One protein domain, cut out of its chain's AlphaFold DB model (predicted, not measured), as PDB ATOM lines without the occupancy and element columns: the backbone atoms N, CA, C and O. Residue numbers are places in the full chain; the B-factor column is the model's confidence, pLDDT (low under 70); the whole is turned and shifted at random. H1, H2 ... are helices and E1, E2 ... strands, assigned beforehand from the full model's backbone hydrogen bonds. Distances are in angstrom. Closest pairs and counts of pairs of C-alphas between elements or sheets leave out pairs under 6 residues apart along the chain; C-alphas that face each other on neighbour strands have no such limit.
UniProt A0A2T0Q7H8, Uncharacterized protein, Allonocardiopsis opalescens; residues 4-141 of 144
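What this domain is: This is residues 4 to 141 of the 144 residues of an uncharacterized protein of Allonocardiopsis opalescens (UniProt A0A2T0Q7H8). A twisted five-stranded sheet makes the middle of the domain, between the long helix H3 over one face and the shorter H1 over the other; H2 packs on H1, away from the sheet. A second, small sheet of three strands, E2, E4 and E7, sits at the end of H3 where that helix begins. The printed part has 138 residues with three named helices and eight named strands, which follow one another along the chain as E1, E2, E3, H1, H2, E4, E5, E6, E7, H3 and E8; the class of the domain is mixed, helices and strands. The large sheet, E3 E8 E1 E5 E6, is mixed, and the small one, E2 E4 E7, is antiparallel. The whole is compact, with a radius of gyration of the C-alphas of 14.6 A, and rounded, spanning 39 by 32 by 31 A.

Where its parts are: E1, residues 4 to 7, begins at C-alpha 4 (85.227, 100.569, 109.942). E2, residues 9 to 17, is 17.6 A long and bends by 100 degrees at residue 14. E3 is residues 24 to 28, 13.4 A. H1, residues 38 to 49, is 16.3 A long, and H2 is residues 56 to 62. E4, residues 77 to 82, is 15.5 A long; E5 is residues 91 to 94, E6 residues 100 to 103 and E7 residues 109 to 111. H3, residues 112 to 130, is 26.3 A long and begins at C-alpha 112 (82.977, 104.194, 122.251). E8, residues 136 to 140, ends at C-alpha 140 (85.796, 108.197, 113.935).

How they stand to each other: The large sheet is twisted, its C-alphas up to 4.1 A off its best plane. E8 is parallel to E3, with N 27 and O 138 within hydrogen-bond range at 2.8 A, and to E1, with N 4 and O 137 at 2.8 A. E5 is antiparallel to E1, N 5 and O 93 at 2.9 A, and forms a hairpin with E6, N 92 and O 102 at 2.8 A. H3 and H1 are on opposite faces of this sheet, three layers with helices on both faces. The closest C-alphas of H3 and E8 are those of Ala 123 and Ala 136, 6.2 A. H1 lies over E1 at a height over the sheet of 10.1 A, along the strands at 12 degrees to E1 on the local plane. H1 and H2, a helical hairpin, touch at a steep tilt of 45 degrees, opposite ways, H1 with residues 43 to 48 alone; the closest C-alphas, of Ala 47 and Ser 56, are 4.4 A apart. In the small sheet E4 is antiparallel to E2, N 13 and O 78 at 2.8 A, and to E7, N 81 and O 110 at 2.7 A. H3 is on this sheet too and stands up from it at 52 degrees; the closest C-alphas of H3 and E4 are those of Leu 112 and Ile 79, 5.3 A. In H1, H2 and H3 every O i to N i+4 pair is within hydrogen-bond range.

The domain as a whole: The two C-alphas farthest apart, of Asn 15 and Ala 54, are 43.4 A apart. The printed part has no cut. The link from H2 to E4, residues 63 to 76, is long. Mean pLDDT of the printed part is 84.6; residues 32 to 33, 67 to 75 and 85 to 89 are under 70.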
ATOM      1  N   TYR A   4      86.512 100.181 109.377       94.31
ATOM      2  CA  TYR A   4      85.227 100.569 109.942       94.31
ATOM      3  C   TYR A   4      85.111 102.080 110.028       94.31
ATOM      4  O   TYR A   4      86.099 102.787 110.226       94.31
ATOM      5  N   ILE A   5      83.887 102.576 109.913       92.00
ATOM      6  CA  ILE A   5      83.568 103.987 110.088       92.00
ATOM      7  C   ILE A   5      82.540 104.090 111.209       92.00
ATOM      8  O   ILE A   5      81.474 103.478 111.131       92.00
ATOM      9  N   ILE A   6      82.874 104.863 112.243       90.69
ATOM     10  CA  ILE A   6      81.925 105.318 113.256       90.69
ATOM     11  C   ILE A   6      81.518 106.728 112.878       90.69
ATOM     12  O   ILE A   6      82.344 107.637 112.736       90.69
ATOM     13  N   SER A   7      80.218 106.887 112.708       86.50
ATOM     14  CA  SER A   7      79.639 108.103 112.197       86.50
ATOM     15  C   SER A   7      78.502 108.547 113.101       86.50
ATOM     16  O   SER A   7      77.335 108.367 112.791       86.50
ATOM     17  N   THR A   8      78.862 109.048 114.272       81.94
ATOM     18  CA  THR A   8      77.959 109.441 115.360       81.94
ATOM     19  C   THR A   8      78.485 110.722 115.981       81.94
ATOM     20  O   THR A   8      79.701 110.921 115.978       81.94
ATOM     21  N   HIS A   9      77.613 111.533 116.574       79.12
ATOM     22  CA  HIS A   9      78.078 112.592 117.474       79.12
ATOM     23  C   HIS A   9      78.751 111.961 118.691       79.12
ATOM     24  O   HIS A   9      78.492 110.792 118.992       79.12
ATOM     25  N   GLY A  10      79.655 112.686 119.344       77.81
ATOM     26  CA  GLY A  10      80.376 112.175 120.502       77.81
ATOM     27  C   GLY A  10      80.545 113.229 121.579       77.81
ATOM     28  O   GLY A  10      81.144 114.264 121.315       77.81
ATOM     29  N   ASP A  11      80.076 112.930 122.788       82.25
ATOM     30  CA  ASP A  11      80.302 113.762 123.969       82.25
ATOM     31  C   ASP A  11      81.269 113.067 124.941       82.25
ATOM     32  O   ASP A  11      81.148 111.863 125.189       82.25
ATOM     33  N   PRO A  12      82.247 113.782 125.523       82.81
ATOM     34  CA  PRO A  12      83.180 113.177 126.461       82.81
ATOM     35  C   PRO A  12      82.591 112.949 127.854       82.81
ATOM     36  O   PRO A  12      82.109 113.873 128.511       82.81
ATOM     37  N   GLN A  13      82.804 111.746 128.376       85.69
ATOM     38  CA  GLN A  13      82.632 111.387 129.778       85.69
ATOM     39  C   GLN A  13      83.989 111.328 130.493       85.69
ATOM     40  O   GLN A  13      84.731 110.344 130.428       85.69
ATOM     41  N   TRP A  14      84.321 112.392 131.222       84.56
ATOM     42  CA  TRP A  14      85.623 112.544 131.894       84.56
ATOM     43  C   TRP A  14      85.801 111.691 133.158       84.56
ATOM     44  O   TRP A  14      86.916 111.545 133.657       84.56
ATOM     45  N   ASN A  15      84.717 111.133 133.693       86.56
ATOM     46  CA  ASN A  15      84.725 110.235 134.852       86.56
ATOM     47  C   ASN A  15      84.971 108.762 134.477       86.56
ATOM     48  O   ASN A  15      85.114 107.928 135.371       86.56
ATOM     49  N   ALA A  16      85.026 108.445 133.185       87.25
ATOM     50  CA  ALA A  16      85.270 107.111 132.661       87.25
ATOM     51  C   ALA A  16      86.419 107.137 131.647       87.25
ATOM     52  O   ALA A  16      86.879 108.198 131.222       87.25
ATOM     53  N   LYS A  17      86.927 105.954 131.293       88.12
ATOM     54  CA  LYS A  17      87.992 105.805 130.301       88.12
ATOM     55  C   LYS A  17      87.548 104.873 129.198       88.12
ATOM     56  O   LYS A  17      87.069 103.779 129.491       88.12
ATOM     57  N   THR A  18      87.797 105.267 127.955       87.50
ATOM     58  CA  THR A  18      87.558 104.351 126.844       87.50
ATOM     59  C   THR A  18      88.544 103.190 126.887       87.50
ATOM     60  O   THR A  18      89.746 103.380 127.087       87.50
ATOM     61  N   THR A  19      88.037 101.985 126.655       90.81
ATOM     62  CA  THR A  19      88.836 100.773 126.487       90.81
ATOM     63  C   THR A  19      88.905 100.418 125.008       90.81
ATOM     64  O   THR A  19      87.881 100.161 124.378       90.81
ATOM     65  N   VAL A  20      90.119 100.375 124.456       90.62
ATOM     66  CA  VAL A  20      90.367  99.907 123.084       90.62
ATOM     67  C   VAL A  20      90.743  98.428 123.136       90.62
ATOM     68  O   VAL A  20      91.769  98.095 123.736       90.62
ATOM     69  N   PRO A  21      89.939  97.524 122.552       92.44
ATOM     70  CA  PRO A  21      90.269  96.108 122.526       92.44
ATOM     71  C   PRO A  21      91.547  95.821 121.724       92.44
ATOM     72  O   PRO A  21      91.904  96.555 120.804       92.44
ATOM     73  N   ALA A  22      92.226  94.716 122.042       89.50
ATOM     74  CA  ALA A  22      93.396  94.281 121.284       89.50
ATOM     75  C   ALA A  22      93.039  94.008 119.810       89.50
ATOM     76  O   ALA A  22      91.982  93.443 119.517       89.50
ATOM     77  N   GLY A  23      93.943  94.385 118.900       89.25
ATOM     78  CA  GLY A  23      93.736  94.239 117.457       89.25
ATOM     79  C   GLY A  23      92.798  95.286 116.848       89.25
ATOM     80  O   GLY A  23      92.335  95.087 115.728       89.25
ATOM     81  N   VAL A  24      92.515  96.382 117.562       92.06
ATOM     82  CA  VAL A  24      91.732  97.518 117.066       92.06
ATOM     83  C   VAL A  24      92.562  98.798 117.169       92.06
ATOM     84  O   VAL A  24      93.072  99.119 118.241       92.06
ATOM     85  N   SER A  25      92.643  99.565 116.083       90.50
ATOM     86  CA  SER A  25      93.218 100.912 116.077       90.50
ATOM     87  C   SER A  25      92.168 101.956 115.709       90.50
ATOM     88  O   SER A  25      91.311 101.737 114.857       90.50
ATOM     89  N   VAL A  26      92.218 103.115 116.368       88.44
ATOM     90  CA  VAL A  26      91.212 104.179 116.220       88.44
ATOM     91  C   VAL A  26      91.862 105.442 115.666       88.44
ATOM     92  O   VAL A  26      92.913 105.879 116.139       88.44
ATOM     93  N   ARG A  27      91.229 106.042 114.657       88.31
ATOM     94  CA  ARG A  27      91.687 107.251 113.966       88.31
ATOM     95  C   ARG A  27      90.622 108.333 114.059       88.31
ATOM     96  O   ARG A  27      89.512 108.149 113.563       88.31
ATOM     97  N   PHE A  28      90.986 109.476 114.632       85.06
ATOM     98  CA  PHE A  28      90.118 110.645 114.716       85.06
ATOM     99  C   PHE A  28      90.557 111.726 113.727       85.06
ATOM    100  O   PHE A  28      91.741 112.044 113.577       85.06
ATOM    101  N   TYR A  29      89.575 112.327 113.067       82.38
ATOM    102  CA  TYR A  29      89.786 113.289 111.982       82.38
ATOM    103  C   TYR A  29      89.571 114.743 112.396       82.38
ATOM    104  O   TYR A  29      89.749 115.657 111.592       82.38
ATOM    105  N   GLN A  30      89.233 114.967 113.663       77.06
ATOM    106  CA  GLN A  30      89.010 116.286 114.220       77.06
ATOM    107  C   GLN A  30      89.670 116.413 115.596       77.06
ATOM    108  O   GLN A  30      89.987 115.415 116.240       77.06
ATOM    109  N   GLN A  31      89.962 117.647 116.006       72.44
ATOM    110  CA  GLN A  31      90.430 117.922 117.364       72.44
ATOM    111  C   GLN A  31      89.308 117.694 118.377       72.44
ATOM    112  O   GLN A  31      88.146 117.960 118.090       72.44
ATOM    113  N   PHE A  32      89.680 117.250 119.572       68.38
ATOM    114  CA  PHE A  32      88.735 116.999 120.654       68.38
ATOM    115  C   PHE A  32      87.946 118.265 121.026       68.38
ATOM    116  O   PHE A  32      88.547 119.335 121.156       68.38
ATOM    117  N   GLY A  33      86.622 118.151 121.193       62.72
ATOM    118  CA  GLY A  33      85.743 119.280 121.515       62.72
ATOM    119  C   GLY A  33      85.555 120.277 120.369       62.72
ATOM    120  O   GLY A  33      85.189 121.431 120.604       62.72
ATOM    121  N   ARG A  34      85.860 119.879 119.127       71.44
ATOM    122  CA  ARG A  34      85.546 120.664 117.931       71.44
ATOM    123  C   ARG A  34      84.623 119.859 117.027       71.44
ATOM    124  O   ARG A  34      85.017 118.776 116.611       71.44
ATOM    125  N   PRO A  35      83.482 120.418 116.596       70.19
ATOM    126  CA  PRO A  35      82.618 119.721 115.661       70.19
ATOM    127  C   PRO A  35      83.291 119.606 114.290       70.19
ATOM    128  O   PRO A  35      84.016 120.508 113.846       70.19
ATOM    129  N   MET A  36      83.045 118.501 113.589       78.19
ATOM    130  CA  MET A  36      83.355 118.375 112.166       78.19
ATOM    131  C   MET A  36      82.184 118.911 111.336       78.19
ATOM    132  O   MET A  36      81.030 118.601 111.606       78.19
ATOM    133  N   ALA A  37      82.472 119.686 110.289       80.12
ATOM    134  CA  ALA A  37      81.435 120.113 109.355       80.12
ATOM    135  C   ALA A  37      80.893 118.917 108.544       80.12
ATOM    136  O   ALA A  37      81.670 118.112 108.027       80.12
ATOM    137  N   ASN A  38      79.570 118.827 108.373       78.00
ATOM    138  CA  ASN A  38      78.907 117.685 107.721       78.00
ATOM    139  C   ASN A  38      79.441 117.378 106.316       78.00
ATOM    140  O   ASN A  38      79.647 116.219 105.965       78.00
ATOM    141  N   ASN A  39      79.707 118.410 105.511       83.50
ATOM    142  CA  ASN A  39      80.275 118.245 104.172       83.50
ATOM    143  C   ASN A  39      81.672 117.605 104.204       83.50
ATOM    144  O   ASN A  39      81.986 116.788 103.343       83.50
ATOM    145  N   VAL A  40      82.491 117.940 105.203       85.38
ATOM    146  CA  VAL A  40      83.817 117.342 105.401       85.38
ATOM    147  C   VAL A  40      83.678 115.872 105.776       85.38
ATOM    148  O   VAL A  40      84.313 115.027 105.149       85.38
ATOM    149  N   GLY A  41      82.809 115.556 106.739       82.69
ATOM    150  CA  GLY A  41      82.595 114.179 107.177       82.69
ATOM    151  C   GLY A  41      82.043 113.277 106.073       82.69
ATOM    152  O   GLY A  41      82.534 112.167 105.899       82.69
ATOM    153  N   LEU A  42      81.115 113.773 105.248       83.31
ATOM    154  CA  LEU A  42      80.583 113.027 104.099       83.31
ATOM    155  C   LEU A  42      81.650 112.743 103.035       83.31
ATOM    156  O   LEU A  42      81.743 111.625 102.523       83.31
ATOM    157  N   VAL A  43      82.465 113.744 102.698       87.88
ATOM    158  CA  VAL A  43      83.524 113.591 101.695       87.88
ATOM    159  C   VAL A  43      84.610 112.634 102.203       87.88
ATOM    160  O   VAL A  43      85.035 111.750 101.458       87.88
ATOM    161  N   LEU A  44      84.977 112.723 103.486       88.25
ATOM    162  CA  LEU A  44      85.867 111.766 104.147       88.25
ATOM    163  C   LEU A  44      85.297 110.349 104.164       88.25
ATOM    164  O   LEU A  44      85.988 109.414 103.773       88.25
ATOM    165  N   GLN A  45      84.043 110.178 104.579       86.88
ATOM    166  CA  GLN A  45      83.376 108.878 104.607       86.88
ATOM    167  C   GLN A  45      83.379 108.227 103.223       86.88
ATOM    168  O   GLN A  45      83.712 107.050 103.091       86.88
ATOM    169  N   SER A  46      83.047 108.996 102.182       87.81
ATOM    170  CA  SER A  46      83.075 108.516 100.801       87.81
ATOM    171  C   SER A  46      84.482 108.096 100.372       87.81
ATOM    172  O   SER A  46      84.636 107.060  99.726       87.81
ATOM    173  N   ALA A  47      85.503 108.875 100.734       89.56
ATOM    174  CA  ALA A  47      86.887 108.569 100.392       89.56
ATOM    175  C   ALA A  47      87.415 107.324 101.123       89.56
ATOM    176  O   ALA A  47      88.096 106.498 100.521       89.56
ATOM    177  N   LEU A  48      87.059 107.159 102.400       89.31
ATOM    178  CA  LEU A  48      87.431 106.003 103.221       89.31
ATOM    179  C   LEU A  48      86.721 104.720 102.783       89.31
ATOM    180  O   LEU A  48      87.311 103.646 102.830       89.31
ATOM    181  N   ARG A  49      85.470 104.835 102.328       88.12
ATOM    182  CA  ARG A  49      84.715 103.725 101.740       88.12
ATOM    183  C   ARG A  49      85.319 103.266 100.413       88.12
ATOM    184  O   ARG A  49      85.377 102.070 100.153       88.12
ATOM    185  N   ASN A  50      85.757 104.212  99.583       87.81
ATOM    186  CA  ASN A  50      86.242 103.955  98.228       87.81
ATOM    187  C   ASN A  50      87.681 104.465  98.050       87.81
ATOM    188  O   ASN A  50      87.904 105.403  97.281       87.81
ATOM    189  N   PRO A  51      88.683 103.865  98.717       84.19
ATOM    190  CA  PRO A  51      90.057 104.371  98.689       84.19
ATOM    191  C   PRO A  51      90.701 104.327  97.292       84.19
ATOM    192  O   PRO A  51      91.671 105.038  97.054       84.19
ATOM    193  N   GLN A  52      90.149 103.527  96.371       85.88
ATOM    194  CA  GLN A  52      90.621 103.389  94.989       85.88
ATOM    195  C   GLN A  52      90.074 104.463  94.026       85.88
ATOM    196  O   GLN A  52      90.547 104.551  92.894       85.88
ATOM    197  N   ASP A  53      89.081 105.274  94.425       90.69
ATOM    198  CA  ASP A  53      88.649 106.423  93.608       90.69
ATOM    199  C   ASP A  53      89.814 107.416  93.489       90.69
ATOM    200  O   ASP A  53      90.484 107.728  94.473       90.69
ATOM    201  N   ALA A  54      90.045 107.937  92.282       89.81
ATOM    202  CA  ALA A  54      91.180 108.810  91.984       89.81
ATOM    203  C   ALA A  54      91.252 110.064  92.879       89.81
ATOM    204  O   ALA A  54      92.326 110.640  93.056       89.81
ATOM    205  N   ARG A  55      90.124 110.500  93.456       89.38
ATOM    206  CA  ARG A  55      90.046 111.663  94.352       89.38
ATOM    207  C   ARG A  55      90.248 111.299  95.821       89.38
ATOM    208  O   ARG A  55      90.585 112.182  96.608       89.38
ATOM    209  N   SER A  56      90.065 110.035  96.205       90.38
ATOM    210  CA  SER A  56      90.137 109.597  97.604       90.38
ATOM    211  C   SER A  56      91.492 109.876  98.261       90.38
ATOM    212  O   SER A  56      91.485 110.418  99.369       90.38
ATOM    213  N   PRO A  57      92.652 109.630  97.613       89.50
ATOM    214  CA  PRO A  57      93.947 109.980  98.197       89.50
ATOM    215  C   PRO A  57      94.084 111.476  98.502       89.50
ATOM    216  O   PRO A  57      94.599 111.845  99.556       89.50
ATOM    217  N   ALA A  58      93.578 112.342  97.617       90.38
ATOM    218  CA  ALA A  58      93.617 113.790  97.816       90.38
ATOM    219  C   ALA A  58      92.723 114.224  98.987       90.38
ATOM    220  O   ALA A  58      93.144 115.031  99.813       90.38
ATOM    221  N   VAL A  59      91.524 113.645  99.106       89.62
ATOM    222  CA  VAL A  59      90.605 113.910 100.226       89.62
ATOM    223  C   VAL A  59      91.209 113.462 101.557       89.62
ATOM    224  O   VAL A  59      91.246 114.240 102.509       89.62
ATOM    225  N   ILE A  60      91.708 112.226 101.629       87.81
ATOM    226  CA  ILE A  60      92.331 111.681 102.844       87.81
ATOM    227  C   ILE A  60      93.578 112.499 103.213       87.81
ATOM    228  O   ILE A  60      93.820 112.755 104.390       87.81
ATOM    229  N   GLY A  61      94.341 112.965 102.218       85.62
ATOM    230  CA  GLY A  61      95.485 113.853 102.422       85.62
ATOM    231  C   GLY A  61      95.105 115.256 102.908       85.62
ATOM    232  O   GLY A  61      95.826 115.837 103.715       85.62
ATOM    233  N   GLN A  62      93.970 115.803 102.460       88.25
ATOM    234  CA  GLN A  62      93.462 117.112 102.893       88.25
ATOM    235  C   GLN A  62      92.940 117.085 104.335       88.25
ATOM    236  O   GLN A  62      93.056 118.069 105.078       88.25
ATOM    237  N   TYR A  63      92.375 115.953 104.742       84.81
ATOM    238  CA  TYR A  63      91.870 115.725 106.087       84.81
ATOM    239  C   TYR A  63      92.616 114.548 106.721       84.81
ATOM    240  O   TYR A  63      92.038 113.474 106.903       84.81
ATOM    241  N   PRO A  64      93.906 114.728 107.056       80.44
ATOM    242  CA  PRO A  64      94.665 113.680 107.713       80.44
ATOM    243  C   PRO A  64      94.092 113.435 109.108       80.44
ATOM    244  O   PRO A  64      93.369 114.268 109.659       80.44
ATOM    245  N   GLN A  65      94.466 112.308 109.709       79.75
ATOM    246  CA  GLN A  65      94.216 112.072 111.124       79.75
ATOM    247  C   GLN A  65      94.727 113.272 111.938       79.75
ATOM    248  O   GLN A  65      95.915 113.592 111.904       79.75
ATOM    249  N   ARG A  66      93.822 113.958 112.643       73.31
ATOM    250  CA  ARG A  66      94.140 115.180 113.403       73.31
ATOM    251  C   ARG A  66      94.358 114.908 114.875       73.31
ATOM    252  O   ARG A  66      95.104 115.638 115.521       73.31
ATOM    253  N   ALA A  67      93.707 113.871 115.389       64.56
ATOM    254  CA  ALA A  67      93.846 113.451 116.765       64.56
ATOM    255  C   ALA A  67      94.205 111.961 116.814       64.56
ATOM    256  O   ALA A  67      93.511 111.077 116.303       64.56
ATOM    257  N   LEU A  68      95.345 111.682 117.435       61.75
ATOM    258  CA  LEU A  68      95.464 110.506 118.285       61.75
ATOM    259  C   LEU A  68      94.772 110.865 119.600       61.75
ATOM    260  O   LEU A  68      94.661 112.047 119.909       61.75
ATOM    261  N   TRP A  69      94.283 109.875 120.332       62.28
ATOM    262  CA  TRP A  69      93.495 110.004 121.561       62.28
ATOM    263  C   TRP A  69      94.149 110.855 122.663       62.28
ATOM    264  O   TRP A  69      94.612 110.326 123.658       62.28
ATOM    265  N   ASN A  70      94.226 112.170 122.496       53.00
ATOM    266  CA  ASN A  70      95.005 113.056 123.348       53.00
ATOM    267  C   ASN A  70      94.310 114.418 123.369       53.00
ATOM    268  O   ASN A  70      94.605 115.300 122.561       53.00
ATOM    269  N   GLY A  71      93.342 114.570 124.276       52.00
ATOM    270  CA  GLY A  71      92.795 115.880 124.629       52.00
ATOM    271  C   GLY A  71      93.861 116.805 125.248       52.00
ATOM    272  O   GLY A  71      95.038 116.443 125.301       52.00
ATOM    273  N   PRO A  72      93.475 117.983 125.775       54.16
ATOM    274  CA  PRO A  72      94.399 119.009 126.284       54.16
ATOM    275  C   PRO A  72      95.383 118.547 127.379       54.16
ATOM    276  O   PRO A  72      96.319 119.275 127.702       54.16
ATOM    277  N   SER A  73      95.185 117.358 127.960       51.88
ATOM    278  CA  SER A  73      95.994 116.819 129.056       51.88
ATOM    279  C   SER A  73      95.960 115.280 129.157       51.88
ATOM    280  O   SER A  73      95.483 114.749 130.147       51.88
ATOM    281  N   ASN A  74      96.463 114.523 128.168       61.00
ATOM    282  CA  ASN A  74      96.685 113.054 128.258       61.00
ATOM    283  C   ASN A  74      95.507 112.201 128.802       61.00
ATOM    284  O   ASN A  74      95.709 111.093 129.302       61.00
ATOM    285  N   GLN A  75      94.274 112.701 128.747       66.31
ATOM    286  CA  GLN A  75      93.093 111.989 129.221       66.31
ATOM    287  C   GLN A  75      92.439 111.270 128.042       66.31
ATOM    288  O   GLN A  75      92.241 111.854 126.975       66.31
ATOM    289  N   THR A  76      92.100 110.000 128.259       77.50
ATOM    290  CA  THR A  76      91.339 109.153 127.336       77.50
ATOM    291  C   THR A  76      89.925 108.973 127.896       77.50
ATOM    292  O   THR A  76      89.632 107.895 128.426       77.50
ATOM    293  N   PRO A  77      89.074 110.021 127.887       84.44
ATOM    294  CA  PRO A  77      87.723 109.913 128.429       84.44
ATOM    295  C   PRO A  77      86.944 108.828 127.685       84.44
ATOM    296  O   PRO A  77      87.306 108.454 126.563       84.44
ATOM    297  N   GLU A  78      85.893 108.310 128.309       88.12
ATOM    298  CA  GLU A  78      84.858 107.602 127.556       88.12
ATOM    299  C   GLU A  78      84.150 108.587 126.616       88.12
ATOM    300  O   GLU A  78      84.106 109.787 126.899       88.12
ATOM    301  N   ILE A  79      83.660 108.112 125.472       87.50
ATOM    302  CA  ILE A  79      82.895 108.942 124.537       87.50
ATOM    303  C   ILE A  79      81.505 108.338 124.392       87.50
ATOM    304  O   ILE A  79      81.361 107.195 123.962       87.50
ATOM    305  N   ASP A  80      80.489 109.127 124.716       89.31
ATOM    306  CA  ASP A  80      79.098 108.796 124.456       89.31
ATOM    307  C   ASP A  80      78.774 109.086 123.000       89.31
ATOM    308  O   ASP A  80      78.719 110.237 122.575       89.31
ATOM    309  N   LEU A  81      78.551 108.028 122.230       88.44
ATOM    310  CA  LEU A  81      78.139 108.104 120.842       88.44
ATOM    311  C   LEU A  81      76.620 108.209 120.775       88.44
ATOM    312  O   LEU A  81      75.914 107.289 121.197       88.44
ATOM    313  N   SER A  82      76.121 109.305 120.220       86.75
ATOM    314  CA  SER A  82      74.689 109.561 120.072       86.75
ATOM    315  C   SER A  82      74.283 109.662 118.604       86.75
ATOM    316  O   SER A  82      75.078 110.004 117.715       86.75
ATOM    317  N   GLY A  83      73.028 109.299 118.342       78.81
ATOM    318  CA  GLY A  83      72.427 109.439 117.025       78.81
ATOM    319  C   GLY A  83      71.886 110.844 116.777       78.81
ATOM    320  O   GLY A  83      71.414 111.507 117.697       78.81
ATOM    321  N   ASP A  84      71.878 111.280 115.521       71.38
ATOM    322  CA  ASP A  84      71.074 112.422 115.080       71.38
ATOM    323  C   ASP A  84      70.090 111.965 114.005       71.38
ATOM    324  O   ASP A  84      70.476 111.369 113.007       71.38
ATOM    325  N   ASN A  85      68.801 112.234 114.211       55.78
ATOM    326  CA  ASN A  85      67.744 111.822 113.285       55.78
ATOM    327  C   ASN A  85      67.506 112.826 112.146       55.78
ATOM    328  O   ASN A  85      66.664 112.564 111.288       55.78
ATOM    329  N   HIS A  86      68.179 113.980 112.124       56.31
ATOM    330  CA  HIS A  86      67.777 115.070 111.230       56.31
ATOM    331  C   HIS A  86      68.572 115.150 109.925       56.31
ATOM    332  O   HIS A  86      68.020 115.586 108.915       56.31
ATOM    333  N   VAL A  87      69.852 114.756 109.913       55.28
ATOM    334  CA  VAL A  87      70.739 115.020 108.758       55.28
ATOM    335  C   VAL A  87      71.646 113.838 108.391       55.28
ATOM    336  O   VAL A  87      72.125 113.772 107.259       55.28
ATOM    337  N   PHE A  88      71.879 112.884 109.299       59.91
ATOM    338  CA  PHE A  88      72.909 111.861 109.122       59.91
ATOM    339  C   PHE A  88      72.474 110.490 109.668       59.91
ATOM    340  O   PHE A  88      71.958 110.404 110.770       59.91
ATOM    341  N   TYR A  89      72.706 109.394 108.932       66.62
ATOM    342  CA  TYR A  89      72.472 108.045 109.469       66.62
ATOM    343  C   TYR A  89      73.563 107.677 110.469       66.62
ATOM    344  O   TYR A  89      74.638 107.219 110.079       66.62
ATOM    345  N   SER A  90      73.286 107.873 111.756       82.56
ATOM    346  CA  SER A  90      74.261 107.596 112.800       82.56
ATOM    347  C   SER A  90      74.481 106.103 113.017       82.56
ATOM    348  O   SER A  90      73.538 105.332 113.211       82.56
ATOM    349  N   GLY A  91      75.742 105.673 112.986       88.31
ATOM    350  CA  GLY A  91      76.044 104.257 113.144       88.31
ATOM    351  C   GLY A  91      77.491 103.854 112.921       88.31
ATOM    352  O   GLY A  91      78.380 104.671 112.675       88.31
ATOM    353  N   ILE A  92      77.688 102.546 113.018       92.44
ATOM    354  CA  ILE A  92      78.937 101.827 112.821       92.44
ATOM    355  C   ILE A  92      78.783 100.978 111.566       92.44
ATOM    356  O   ILE A  92      77.876 100.143 111.484       92.44
ATOM    357  N   VAL A  93      79.676 101.167 110.600       92.00
ATOM    358  CA  VAL A  93      79.647 100.436 109.329       92.00
ATOM    359  C   VAL A  93      81.007  99.840 109.003       92.00
ATOM    360  O   VAL A  93      82.040 100.460 109.254       92.00
ATOM    361  N   HIS A  94      81.011  98.656 108.398       93.12
ATOM    362  CA  HIS A  94      82.191  98.128 107.721       93.12
ATOM    363  C   HIS A  94      82.331  98.837 106.369       93.12
ATOM    364  O   HIS A  94      81.422  98.784 105.538       93.12
ATOM    365  N   ALA A  95      83.447  99.535 106.164       90.12
ATOM    366  CA  ALA A  95      83.629 100.469 105.060       90.12
ATOM    367  C   ALA A  95      83.540  99.771 103.699       90.12
ATOM    368  O   ALA A  95      82.784 100.206 102.837       90.12
ATOM    369  N   GLU A  96      84.247  98.656 103.523       88.12
ATOM    370  CA  GLU A  96      84.343  97.979 102.227       88.12
ATOM    371  C   GLU A  96      83.019  97.324 101.807       88.12
ATOM    372  O   GLU A  96      82.549  97.516 100.688       88.12
ATOM    373  N   SER A  97      82.369  96.591 102.717       88.81
ATOM    374  CA  SER A  97      81.117  95.885 102.394       88.81
ATOM    375  C   SER A  97      79.865  96.753 102.535       88.81
ATOM    376  O   SER A  97      78.787  96.336 102.119       88.81
ATOM    377  N   GLY A  98      79.967  97.930 103.161       86.81
ATOM    378  CA  GLY A  98      78.817  98.769 103.509       86.81
ATOM    379  C   GLY A  98      77.879  98.142 104.547       86.81
ATOM    380  O   GLY A  98      76.764  98.624 104.735       86.81
ATOM    381  N   THR A  99      78.298  97.059 105.207       90.69
ATOM    382  CA  THR A  99      77.481  96.369 106.209       90.69
ATOM    383  C   THR A  99      77.331  97.247 107.443       90.69
ATOM    384  O   THR A  99      78.327  97.688 108.016       90.69
ATOM    385  N   VAL A 100      76.090  97.466 107.876       91.25
ATOM    386  CA  VAL A 100      75.798  98.150 109.139       91.25
ATOM    387  C   VAL A 100      76.025  97.174 110.286       91.25
ATOM    388  O   VAL A 100      75.344  96.157 110.377       91.25
ATOM    389  N   ILE A 101      76.982  97.491 111.156       93.44
ATOM    390  CA  ILE A 101      77.267  96.724 112.375       93.44
ATOM    391  C   ILE A 101      76.294  97.141 113.476       93.44
ATOM    392  O   ILE A 101      75.748  96.303 114.191       93.44
ATOM    393  N   LYS A 102      76.054  98.451 113.593       92.00
ATOM    394  CA  LYS A 102      75.096  99.014 114.540       92.00
ATOM    395  C   LYS A 102      74.564 100.349 114.041       92.00
ATOM    396  O   LYS A 102      75.344 101.261 113.790       92.00
ATOM    397  N   ALA A 103      73.246 100.474 113.941       90.06
ATOM    398  CA  ALA A 103      72.598 101.780 113.879       90.06
ATOM    399  C   ALA A 103      72.502 102.354 115.302       90.06
ATOM    400  O   ALA A 103      72.282 101.594 116.246       90.06
ATOM    401  N   VAL A 104      72.687 103.666 115.444       87.88
ATOM    402  CA  VAL A 104      72.522 104.391 116.711       87.88
ATOM    403  C   VAL A 104      71.347 105.347 116.542       87.88
ATOM    404  O   VAL A 104      71.424 106.289 115.753       87.88
ATOM    405  N   ALA A 105      70.239 105.074 117.231       85.69
ATOM    406  CA  ALA A 105      69.044 105.920 117.167       85.69
ATOM    407  C   ALA A 105      69.250 107.259 117.906       85.69
ATOM    408  O   ALA A 105      70.093 107.354 118.793       85.69
ATOM    409  N   ALA A 106      68.462 108.300 117.599       80.50
ATOM    410  CA  ALA A 106      68.643 109.623 118.228       80.50
ATOM    411  C   ALA A 106      68.463 109.677 119.751       80.50
ATOM    412  O   ALA A 106      68.940 110.605 120.395       80.50
ATOM    413  N   ASN A 107      67.756 108.716 120.338       82.44
ATOM    414  CA  ASN A 107      67.597 108.590 121.787       82.44
ATOM    415  C   ASN A 107      68.468 107.473 122.378       82.44
ATOM    416  O   ASN A 107      68.290 107.104 123.538       82.44
ATOM    417  N   GLU A 108      69.355 106.899 121.570       87.31
ATOM    418  CA  GLU A 108      70.279 105.861 121.982       87.31
ATOM    419  C   GLU A 108      71.665 106.463 122.198       87.31
ATOM    420  O   GLU A 108      72.171 107.233 121.379       87.31
ATOM    421  N   THR A 109      72.287 106.055 123.298       88.62
ATOM    422  CA  THR A 109      73.682 106.357 123.594       88.62
ATOM    423  C   THR A 109      74.459 105.055 123.653       88.62
ATOM    424  O   THR A 109      74.050 104.096 124.310       88.62
ATOM    425  N   VAL A 110      75.588 105.018 122.958       92.12
ATOM    426  CA  VAL A 110      76.499 103.877 122.909       92.12
ATOM    427  C   VAL A 110      77.873 104.388 123.270       92.12
ATOM    428  O   VAL A 110      78.346 105.329 122.654       92.12
ATOM    429  N   THR A 111      78.551 103.779 124.230       92.88
ATOM    430  CA  THR A 111      79.914 104.214 124.525       92.88
ATOM    431  C   THR A 111      80.869 103.809 123.406       92.88
ATOM    432  O   THR A 111      80.667 102.791 122.732       92.88
ATOM    433  N   LEU A 112      81.950 104.562 123.215       91.56
ATOM    434  CA  LEU A 112      82.977 104.194 122.251       91.56
ATOM    435  C   LEU A 112      83.609 102.850 122.624       91.56
ATOM    436  O   LEU A 112      83.813 102.030 121.735       91.56
ATOM    437  N   THR A 113      83.801 102.548 123.912       93.81
ATOM    438  CA  THR A 113      84.200 101.194 124.347       93.81
ATOM    439  C   THR A 113      83.272 100.107 123.792       93.81
ATOM    440  O   THR A 113      83.740  99.120 123.218       93.81
ATOM    441  N   ALA A 114      81.953 100.275 123.930       95.44
ATOM    442  CA  ALA A 114      80.985  99.291 123.453       95.44
ATOM    443  C   ALA A 114      80.996  99.176 121.920       95.44
ATOM    444  O   ALA A 114      80.948  98.071 121.377       95.44
ATOM    445  N   ALA A 115      81.119 100.302 121.216       94.75
ATOM    446  CA  ALA A 115      81.253 100.329 119.763       94.75
ATOM    447  C   ALA A 115      82.506  99.577 119.282       94.75
ATOM    448  O   ALA A 115      82.423  98.761 118.362       94.75
ATOM    449  N   LEU A 116      83.653  99.796 119.929       94.75
ATOM    450  CA  LEU A 116      84.904  99.118 119.589       94.75
ATOM    451  C   LEU A 116      84.840  97.612 119.875       94.75
ATOM    452  O   LEU A 116      85.392  96.833 119.102       94.75
ATOM    453  N   ALA A 117      84.135  97.184 120.926       96.56
ATOM    454  CA  ALA A 117      83.921  95.764 121.211       96.56
ATOM    455  C   ALA A 117      83.081  95.071 120.118       96.56
ATOM    456  O   ALA A 117      83.410  93.963 119.693       96.56
ATOM    457  N   LEU A 118      82.037  95.739 119.610       96.56
ATOM    458  CA  LEU A 118      81.247  95.234 118.479       96.56
ATOM    459  C   LEU A 118      82.093  95.111 117.208       96.56
ATOM    460  O   LEU A 118      82.017  94.101 116.510       96.56
ATOM    461  N   ILE A 119      82.924  96.120 116.931       96.31
ATOM    462  CA  ILE A 119      83.845  96.101 115.791       96.31
ATOM    463  C   ILE A 119      84.865  94.972 115.934       96.31
ATOM    464  O   ILE A 119      85.096  94.248 114.971       96.31
ATOM    465  N   GLN A 120      85.447  94.785 117.121       96.44
ATOM    466  CA  GLN A 120      86.399  93.705 117.371       96.44
ATOM    467  C   GLN A 120      85.772  92.334 117.084       96.44
ATOM    468  O   GLN A 120      86.397  91.506 116.427       96.44
ATOM    469  N   ALA A 121      84.542  92.097 117.548       96.25
ATOM    470  CA  ALA A 121      83.845  90.836 117.319       96.25
ATOM    471  C   ALA A 121      83.570  90.589 115.825       96.25
ATOM    472  O   ALA A 121      83.825  89.494 115.322       96.25
ATOM    473  N   ASP A 122      83.098  91.605 115.095       96.31
ATOM    474  CA  ASP A 122      82.882  91.503 113.647       96.31
ATOM    475  C   ASP A 122      84.204  91.280 112.888       96.31
ATOM    476  O   ASP A 122      84.287  90.393 112.036       96.31
ATOM    477  N   ALA A 123      85.262  92.011 113.242       95.50
ATOM    478  CA  ALA A 123      86.582  91.862 112.638       95.50
ATOM    479  C   ALA A 123      87.183  90.476 112.902       95.50
ATOM    480  O   ALA A 123      87.707  89.855 111.981       95.50
ATOM    481  N   ALA A 124      87.059  89.953 114.126       95.12
ATOM    482  CA  ALA A 124      87.511  88.608 114.475       95.12
ATOM    483  C   ALA A 124      86.786  87.537 113.647       95.12
ATOM    484  O   ALA A 124      87.429  86.629 113.119       95.12
ATOM    485  N   ASN A 125      85.469  87.673 113.464       94.75
ATOM    486  CA  ASN A 125      84.695  86.770 112.613       94.75
ATOM    487  C   ASN A 125      85.159  86.831 111.150       94.75
ATOM    488  O   ASN A 125      85.341  85.793 110.515       94.75
ATOM    489  N   ARG A 126      85.394  88.032 110.607       94.00
ATOM    490  CA  ARG A 126      85.893  88.210 109.232       94.00
ATOM    491  C   ARG A 126      87.284  87.627 109.045       94.00
ATOM    492  O   ARG A 126      87.513  86.917 108.072       94.00
ATOM    493  N   ASN A 127      88.178  87.885 109.989       93.88
ATOM    494  CA  ASN A 127      89.525  87.334 110.009       93.88
ATOM    495  C   ASN A 127      89.492  85.799 110.052       93.88
ATOM    496  O   ASN A 127      90.196  85.152 109.280       93.88
ATOM    497  N   ALA A 128      88.614  85.203 110.867       93.69
ATOM    498  CA  ALA A 128      88.428  83.754 110.910       93.69
ATOM    499  C   ALA A 128      87.942  83.183 109.565       93.69
ATOM    500  O   ALA A 128      88.457  82.165 109.109       93.69
ATOM    501  N   LEU A 129      86.994  83.853 108.900       92.75
ATOM    502  CA  LEU A 129      86.491  83.446 107.580       92.75
ATOM    503  C   LEU A 129      87.537  83.608 106.467       92.75
ATOM    504  O   LEU A 129      87.584  82.796 105.546       92.75
ATOM    505  N   ALA A 130      88.366  84.648 106.547       92.44
ATOM    506  CA  ALA A 130      89.418  84.943 105.577       92.44
ATOM    507  C   ALA A 130      90.744  84.217 105.870       92.44
ATOM    508  O   ALA A 130      91.668  84.293 105.061       92.44
ATOM    509  N   ASN A 131      90.844  83.516 107.006       92.81
ATOM    510  CA  ASN A 131      92.080  82.939 107.534       92.81
ATOM    511  C   ASN A 131      93.224  83.971 107.640       92.81
ATOM    512  O   ASN A 131      94.360  83.730 107.226       92.81
ATOM    513  N   THR A 132      92.902  85.149 108.174       92.69
ATOM    514  CA  THR A 132      93.837  86.252 108.427       92.69
ATOM    515  C   THR A 132      93.828  86.636 109.910       92.69
ATOM    516  O   THR A 132      93.032  86.127 110.695       92.69
ATOM    517  N   ASN A 133      94.732  87.526 110.326       90.00
ATOM    518  CA  ASN A 133      94.744  88.101 111.676       90.00
ATOM    519  C   ASN A 133      95.092  89.594 111.619       90.00
ATOM    520  O   ASN A 133      96.054  90.060 112.227       90.00
ATOM    521  N   GLU A 134      94.372  90.323 110.773       92.56
ATOM    522  CA  GLU A 134      94.643  91.734 110.532       92.56
ATOM    523  C   GLU A 134      94.011  92.617 111.612       92.56
ATOM    524  O   GLU A 134      92.919  92.333 112.106       92.56
ATOM    525  N   GLU A 135      94.685  93.720 111.938       92.81
ATOM    526  CA  GLU A 135      94.144  94.755 112.819       92.81
ATOM    527  C   GLU A 135      92.901  95.412 112.192       92.81
ATOM    528  O   GLU A 135      92.882  95.712 110.998       92.81
ATOM    529  N   ALA A 136      91.869  95.671 112.992       93.44
ATOM    530  CA  ALA A 136      90.719  96.462 112.581       93.44
ATOM    531  C   ALA A 136      91.004  97.956 112.736       93.44
ATOM    532  O   ALA A 136      91.295  98.427 113.835       93.44
ATOM    533  N   VAL A 137      90.857  98.717 111.653       93.19
ATOM    534  CA  VAL A 137      91.015 100.175 111.684       93.19
ATOM    535  C   VAL A 137      89.655 100.842 111.757       93.19
ATOM    536  O   VAL A 137      88.815 100.665 110.878       93.19
ATOM    537  N   VAL A 138      89.459 101.662 112.780       92.19
ATOM    538  CA  VAL A 138      88.225 102.398 113.041       92.19
ATOM    539  C   VAL A 138      88.441 103.877 112.772       92.19
ATOM    540  O   VAL A 138      89.291 104.517 113.386       92.19
ATOM    541  N   HIS A 139      87.652 104.438 111.865       90.81
ATOM    542  CA  HIS A 139      87.649 105.856 111.540       90.81
ATOM    543  C   HIS A 139      86.475 106.545 112.236       90.81
ATOM    544  O   HIS A 139      85.320 106.337 111.868       90.81
ATOM    545  N   CYS A 140      86.775 107.378 113.228       87.75
ATOM    546  CA  CYS A 140      85.796 108.197 113.935       87.75
ATOM    547  C   CYS A 140      85.697 109.565 113.253       87.75
ATOM    548  O   CYS A 140      86.646 110.357 113.296       87.75
ATOM    549  N   LEU A 141      84.564 109.833 112.599       79.88
ATOM    550  CA  LEU A 141      84.374 111.059 111.814       79.88
ATOM    551  C   LEU A 141      83.700 112.184 112.609       79.88
ATOM    552  O   LEU A 141      84.121 113.330 112.497       79.88
TER     553      LEU A 141